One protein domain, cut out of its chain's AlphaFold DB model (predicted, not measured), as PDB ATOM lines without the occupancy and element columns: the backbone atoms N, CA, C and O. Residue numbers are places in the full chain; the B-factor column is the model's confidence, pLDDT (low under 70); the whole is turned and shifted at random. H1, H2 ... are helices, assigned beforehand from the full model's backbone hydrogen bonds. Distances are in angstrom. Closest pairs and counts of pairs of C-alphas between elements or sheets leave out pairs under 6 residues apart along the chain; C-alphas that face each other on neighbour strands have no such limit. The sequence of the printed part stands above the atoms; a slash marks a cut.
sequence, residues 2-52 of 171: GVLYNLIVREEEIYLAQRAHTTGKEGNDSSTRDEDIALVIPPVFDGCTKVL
ATOM      1  N   GLY A   2       5.845 -11.152  93.567       77.50
ATOM      2  CA  GLY A   2       4.880 -10.799  92.515       77.50
ATOM      3  C   GLY A   2       3.977  -9.597  92.828       77.50
ATOM      4  O   GLY A   2       3.618  -8.857  91.922       77.50
ATOM      5  N   VAL A   3       3.657  -9.330  94.101       80.44
ATOM      6  CA  VAL A   3       2.894  -8.126  94.502       80.44
ATOM      7  C   VAL A   3       3.666  -6.838  94.204       80.44
ATOM      8  O   VAL A   3       3.091  -5.899  93.667       80.44
ATOM      9  N   LEU A   4       4.968  -6.811  94.510       82.62
ATOM     10  CA  LEU A   4       5.825  -5.658  94.226       82.62
ATOM     11  C   LEU A   4       5.947  -5.444  92.713       82.62
ATOM     12  O   LEU A   4       5.814  -4.323  92.242       82.62
ATOM     13  N   TYR A   5       6.122  -6.527  91.955       80.88
ATOM     14  CA  TYR A   5       6.209  -6.457  90.498       80.88
ATOM     15  C   TYR A   5       4.919  -5.923  89.865       80.88
ATOM     16  O   TYR A   5       4.965  -5.029  89.031       80.88
ATOM     17  N   ASN A   6       3.754  -6.405  90.311       83.56
ATOM     18  CA  ASN A   6       2.463  -5.886  89.853       83.56
ATOM     19  C   ASN A   6       2.273  -4.400  90.184       83.56
ATOM     20  O   ASN A   6       1.612  -3.687  89.433       83.56
ATOM     21  N   LEU A   7       2.829  -3.933  91.305       87.75
ATOM     22  CA  LEU A   7       2.797  -2.519  91.666       87.75
ATOM     23  C   LEU A   7       3.659  -1.690  90.706       87.75
ATOM     24  O   LEU A   7       3.171  -0.683  90.211       87.75
ATOM     25  N   ILE A   8       4.865  -2.165  90.373       86.81
ATOM     26  CA  ILE A   8       5.757  -1.529  89.389       86.81
ATOM     27  C   ILE A   8       5.094  -1.466  88.008       86.81
ATOM     28  O   ILE A   8       5.056  -0.404  87.398       86.81
ATOM     29  N   VAL A   9       4.513  -2.577  87.533       85.56
ATOM     30  CA  VAL A   9       3.810  -2.624  86.236       85.56
ATOM     31  C   VAL A   9       2.676  -1.597  86.193       85.56
ATOM     32  O   VAL A   9       2.584  -0.821  85.247       85.56
ATOM     33  N   ARG A  10       1.846  -1.534  87.242       86.56
ATOM     34  CA  ARG A  10       0.759  -0.546  87.327       86.56
ATOM     35  C   ARG A  10       1.259   0.895  87.404       86.56
ATOM     36  O   ARG A  10       0.612   1.788  86.868       86.56
ATOM     37  N   GLU A  11       2.358   1.142  88.107       88.00
ATOM     38  CA  GLU A  11       2.944   2.479  88.221       88.00
ATOM     39  C   GLU A  11       3.475   2.970  86.865       88.00
ATOM     40  O   GLU A  11       3.186   4.102  86.477       88.00
ATOM     41  N   GLU A  12       4.143   2.100  86.099       84.88
ATOM     42  CA  GLU A  12       4.580   2.400  84.728       84.88
ATOM     43  C   GLU A  12       3.391   2.659  83.788       84.88
ATOM     44  O   GLU A  12       3.406   3.635  83.037       84.88
ATOM     45  N   GLU A  13       2.310   1.872  83.871       86.25
ATOM     46  CA  GLU A  13       1.077   2.116  83.100       86.25
ATOM     47  C   GLU A  13       0.480   3.506  83.385       86.25
ATOM     48  O   GLU A  13       0.096   4.234  82.462       86.25
ATOM     49  N   ILE A  14       0.419   3.901  84.662       86.94
ATOM     50  CA  ILE A  14      -0.071   5.221  85.079       86.94
ATOM     51  C   ILE A  14       0.843   6.325  84.538       86.94
ATOM     52  O   ILE A  14       0.347   7.338  84.041       86.94
ATOM     53  N   TYR A  15       2.160   6.134  84.612       83.44
ATOM     54  CA  TYR A  15       3.140   7.106  84.140       83.44
ATOM     55  C   TYR A  15       3.029   7.340  82.625       83.44
ATOM     56  O   TYR A  15       2.935   8.489  82.177       83.44
ATOM     57  N   LEU A  16       2.952   6.263  81.835       82.50
ATOM     58  CA  LEU A  16       2.765   6.328  80.382       82.50
ATOM     59  C   LEU A  16       1.457   7.049  80.013       82.50
ATOM     60  O   LEU A  16       1.451   7.915  79.132       82.50
ATOM     61  N   ALA A  17       0.360   6.762  80.724       83.69
ATOM     62  CA  ALA A  17      -0.926   7.427  80.510       83.69
ATOM     63  C   ALA A  17      -0.889   8.929  80.855       83.69
ATOM     64  O   ALA A  17      -1.416   9.757  80.108       83.69
ATOM     65  N   GLN A  18      -0.239   9.312  81.960       82.38
ATOM     66  CA  GLN A  18      -0.074  10.718  82.351       82.38
ATOM     67  C   GLN A  18       0.758  11.503  81.330       82.38
ATOM     68  O   GLN A  18       0.409  12.640  80.994       82.38
ATOM     69  N   ARG A  19       1.821  10.891  80.794       76.56
ATOM     70  CA  ARG A  19       2.668  11.483  79.750       76.56
ATOM     71  C   ARG A  19       1.900  11.692  78.444       76.56
ATOM     72  O   ARG A  19       1.946  12.785  77.883       76.56
ATOM     73  N   ALA A  20       1.129  10.695  78.005       76.44
ATOM     74  CA  ALA A  20       0.286  10.801  76.812       76.44
ATOM     75  C   ALA A  20      -0.758  11.934  76.914       76.44
ATOM     76  O   ALA A  20      -1.124  12.549  75.911       76.44
ATOM     77  N   HIS A  21      -1.219  12.254  78.129       69.69
ATOM     78  CA  HIS A  21      -2.113  13.386  78.379       69.69
ATOM     79  C   HIS A  21      -1.405  14.747  78.491       69.69
ATOM     80  O   HIS A  21      -2.050  15.778  78.299       69.69
ATOM     81  N   THR A  22      -0.101  14.782  78.776       67.75
ATOM     82  CA  THR A  22       0.685  16.018  78.972       67.75
ATOM     83  C   THR A  22       1.500  16.446  77.749       67.75
ATOM     84  O   THR A  22       2.068  17.540  77.764       67.75
ATOM     85  N   THR A  23       1.490  15.671  76.657       57.00
ATOM     86  CA  THR A  23       2.128  15.965  75.355       57.00
ATOM     87  C   THR A  23       1.501  17.143  74.585       57.00
ATOM     88  O   THR A  23       1.083  17.036  73.436       57.00
ATOM     89  N   GLY A  24       1.469  18.310  75.229       53.41
ATOM     90  CA  GLY A  24       1.383  19.635  74.620       53.41
ATOM     91  C   GLY A  24       2.608  20.515  74.910       53.41
ATOM     92  O   GLY A  24       2.739  21.564  74.284       53.41
ATOM     93  N   LYS A  25       3.518  20.126  75.819       51.34
ATOM     94  CA  LYS A  25       4.744  20.888  76.110       51.34
ATOM     95  C   LYS A  25       5.921  19.987  76.494       51.34
ATOM     96  O   LYS A  25       5.865  19.298  77.499       51.34
ATOM     97  N   GLU A  26       6.981  20.139  75.699       45.16
ATOM     98  CA  GLU A  26       8.401  19.933  76.022       45.16
ATOM     99  C   GLU A  26       8.946  18.496  76.151       45.16
ATOM    100  O   GLU A  26       8.476  17.677  76.926       45.16
ATOM    101  N   GLY A  27      10.041  18.254  75.415       49.88
ATOM    102  CA  GLY A  27      11.061  17.261  75.757       49.88
ATOM    103  C   GLY A  27      10.922  15.894  75.093       49.88
ATOM    104  O   GLY A  27      10.238  15.007  75.592       49.88
ATOM    105  N   ASN A  28      11.663  15.690  74.000       52.88
ATOM    106  CA  ASN A  28      11.944  14.382  73.404       52.88
ATOM    107  C   ASN A  28      12.874  13.553  74.323       52.88
ATOM    108  O   ASN A  28      14.027  13.318  73.983       52.88
ATOM    109  N   ASP A  29      12.391  13.177  75.508       54.88
ATOM    110  CA  ASP A  29      13.103  12.346  76.497       54.88
ATOM    111  C   ASP A  29      12.640  10.874  76.440       54.88
ATOM    112  O   ASP A  29      12.755  10.121  77.393       54.88
ATOM    113  N   SER A  30      12.016  10.443  75.333       56.12
ATOM    114  CA  SER A  30      11.644   9.030  75.137       56.12
ATOM    115  C   SER A  30      12.848   8.155  74.781       56.12
ATOM    116  O   SER A  30      12.775   6.945  74.917       56.12
ATOM    117  N   SER A  31      13.963   8.743  74.334       57.28
ATOM    118  CA  SER A  31      15.153   7.993  73.913       57.28
ATOM    119  C   SER A  31      16.029   7.496  75.069       57.28
ATOM    120  O   SER A  31      17.036   6.843  74.817       57.28
ATOM    121  N   THR A  32      15.714   7.867  76.314       63.00
ATOM    122  CA  THR A  32      16.499   7.545  77.519       63.00
ATOM    123  C   THR A  32      15.827   6.507  78.415       63.00
ATOM    124  O   THR A  32      16.498   5.940  79.277       63.00
ATOM    125  N   ARG A  33      14.527   6.244  78.227       70.12
ATOM    126  CA  ARG A  33      13.783   5.220  78.967       70.12
ATOM    127  C   ARG A  33      13.557   4.010  78.075       70.12
ATOM    128  O   ARG A  33      13.116   4.150  76.940       70.12
ATOM    129  N   ASP A  34      13.811   2.830  78.625       77.81
ATOM    130  CA  ASP A  34      13.599   1.539  77.972       77.81
ATOM    131  C   ASP A  34      12.098   1.173  77.888       77.81
ATOM    132  O   ASP A  34      11.681   0.094  78.305       77.81
ATOM    133  N   GLU A  35      11.260   2.082  77.375       76.38
ATOM    134  CA  GLU A  35       9.798   1.917  77.267       76.38
ATOM    135  C   GLU A  35       9.403   0.751  76.334       76.38
ATOM    136  O   GLU A  35       8.305   0.209  76.447       76.38
ATOM    137  N   ASP A  36      10.316   0.315  75.459       80.25
ATOM    138  CA  ASP A  36      10.140  -0.840  74.569       80.25
ATOM    139  C   ASP A  36      10.329  -2.195  75.285       80.25
ATOM    140  O   ASP A  36      10.005  -3.249  74.726       80.25
ATOM    141  N   ILE A  37      10.867  -2.208  76.512       82.69
ATOM    142  CA  ILE A  37      11.076  -3.443  77.271       82.69
ATOM    143  C   ILE A  37       9.772  -3.849  77.955       82.69
ATOM    144  O   ILE A  37       9.282  -3.200  78.879       82.69
ATOM    145  N   ALA A  38       9.232  -4.996  77.548       82.75
ATOM    146  CA  ALA A  38       8.065  -5.574  78.195       82.75
ATOM    147  C   ALA A  38       8.387  -6.025  79.631       82.75
ATOM    148  O   ALA A  38       9.227  -6.902  79.854       82.75
ATOM    149  N   LEU A  39       7.654  -5.486  80.607       82.88
ATOM    150  CA  LEU A  39       7.704  -5.942  81.993       82.88
ATOM    151  C   LEU A  39       6.905  -7.244  82.159       82.88
ATOM    152  O   LEU A  39       5.718  -7.240  82.475       82.88
ATOM    153  N   VAL A  40       7.580  -8.384  82.008       85.50
ATOM    154  CA  VAL A  40       6.983  -9.722  82.170       85.50
ATOM    155  C   VAL A  40       7.283 -10.290  83.558       85.50
ATOM    156  O   VAL A  40       8.431 -10.281  83.991       85.50
ATOM    157  N   ILE A  41       6.266 -10.807  84.257       87.44
ATOM    158  CA  ILE A  41       6.473 -11.516  85.530       87.44
ATOM    159  C   ILE A  41       7.285 -12.790  85.250       87.44
ATOM    160  O   ILE A  41       6.828 -13.622  84.461       87.44
ATOM    161  N   PRO A  42       8.449 -12.983  85.896       87.31
ATOM    162  CA  PRO A  42       9.219 -14.207  85.733       87.31
ATOM    163  C   PRO A  42       8.392 -15.441  86.127       87.31
ATOM    164  O   PRO A  42       7.717 -15.403  87.161       87.31
ATOM    165  N   PRO A  43       8.460 -16.543  85.358       90.50
ATOM    166  CA  PRO A  43       7.649 -17.737  85.613       90.50
ATOM    167  C   PRO A  43       8.057 -18.487  86.894       90.50
ATOM    168  O   PRO A  43       7.264 -19.254  87.435       90.50
ATOM    169  N   VAL A  44       9.253 -18.216  87.426       90.56
ATOM    170  CA  VAL A  44       9.801 -18.856  88.631       90.56
ATOM    171  C   VAL A  44       8.913 -18.663  89.868       90.56
ATOM    172  O   VAL A  44       8.239 -17.643  90.019       90.56
ATOM    173  N   PHE A  45       8.960 -19.621  90.798       92.38
ATOM    174  CA  PHE A  45       8.187 -19.598  92.050       92.38
ATOM    175  C   PHE A  45       6.677 -19.369  91.839       92.38
ATOM    176  O   PHE A  45       6.064 -18.544  92.528       92.38
ATOM    177  N   ASP A  46       6.093 -20.072  90.863       91.69
ATOM    178  CA  ASP A  46       4.704 -19.917  90.410       91.69
ATOM    179  C   ASP A  46       4.359 -18.450  90.101       91.69
ATOM    180  O   ASP A  46       3.454 -17.863  90.702       91.69
ATOM    181  N   GLY A  47       5.129 -17.805  89.221       90.56
ATOM    182  CA  GLY A  47       4.916 -16.394  88.886       90.56
ATOM    183  C   GLY A  47       5.235 -15.447  90.049       90.56
ATOM    184  O   GLY A  47       4.507 -14.487  90.313       90.56
ATOM    185  N   CYS A  48       6.305 -15.735  90.792       90.06
ATOM    186  CA  CYS A  48       6.743 -14.987  91.972       90.06
ATOM    187  C   CYS A  48       5.703 -14.917  93.114       90.06
ATOM    188  O   CYS A  48       5.755 -13.982  93.938       90.06
ATOM    189  N   THR A  49       4.757 -15.865  93.166       91.12
ATOM    190  CA  THR A  49       3.678 -15.920  94.171       91.12
ATOM    191  C   THR A  49       4.004 -16.813  95.362       91.12
ATOM    192  O   THR A  49       3.465 -16.600  96.449       91.12
ATOM    193  N   LYS A  50       4.915 -17.774  95.194       91.75
ATOM    194  CA  LYS A  50       5.378 -18.649  96.269       91.75
ATOM    195  C   LYS A  50       6.649 -18.112  96.913       91.75
ATOM    196  O   LYS A  50       7.447 -17.410  96.293       91.75
ATOM    197  N   VAL A  51       6.816 -18.456  98.183       91.50
ATOM    198  CA  VAL A  51       8.045 -18.232  98.941       91.50
ATOM    199  C   VAL A  51       8.512 -19.593  99.415       91.50
ATOM    200  O   VAL A  51       7.729 -20.342  99.996       91.50
ATOM    201  N   LEU A  52       9.768 -19.907  99.127       92.50
ATOM    202  CA  LEU A  52      10.392 -21.141  99.559       92.50
ATOM    203  C   LEU A  52      11.162 -20.892 100.853       92.50
ATOM    204  O   LEU A  52      12.020 -20.006 100.896       92.50
TER     205      LEU A  52
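What this domain is: This is residues 2 to 52 of the 171 residues of an uncharacterized protein of Hordeum vulgare subsp. vulgare (UniProt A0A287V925). One long helix, H1, makes one side of a rod; the chain then turns and folds back as a long loop toward the beginning of H1, where a short helix, H2, sits near Gly 2. Residues 17 to 34, of which 17 to 22 belong to H1, stand free. The printed part has 51 residues with two named helices, H1 then H2, and no named strand; its class is all helix. It is only just extended, close to loose, with a radius of gyration of the C-alphas of 14.8 A and spans of 48 by 18 by 10 A.

Where its parts are: H1, residues 2 to 22, runs 30.3 A from C-alpha 2 at (4.880, -10.799, 92.515) to C-alpha 22 at (0.685, 16.018, 78.972). H2, residues 44 to 48, ends with C-alpha 48 at (6.743, -14.987, 91.972).

How they stand to each other: H1 and H2 are close but not clearly touching; their closest C-alphas, of Gly 2 and Cys 48, are 4.6 A apart. In both helices every O i to N i+4 pair is within hydrogen-bond range.

The domain as a whole: The C-alphas farthest apart, of Gly 24 and Leu 52, are 48.6 A apart. The printed part has no cut. The link from H1 to H2, 21 residues, is long. Residues 21 to 32 have pLDDT under 70.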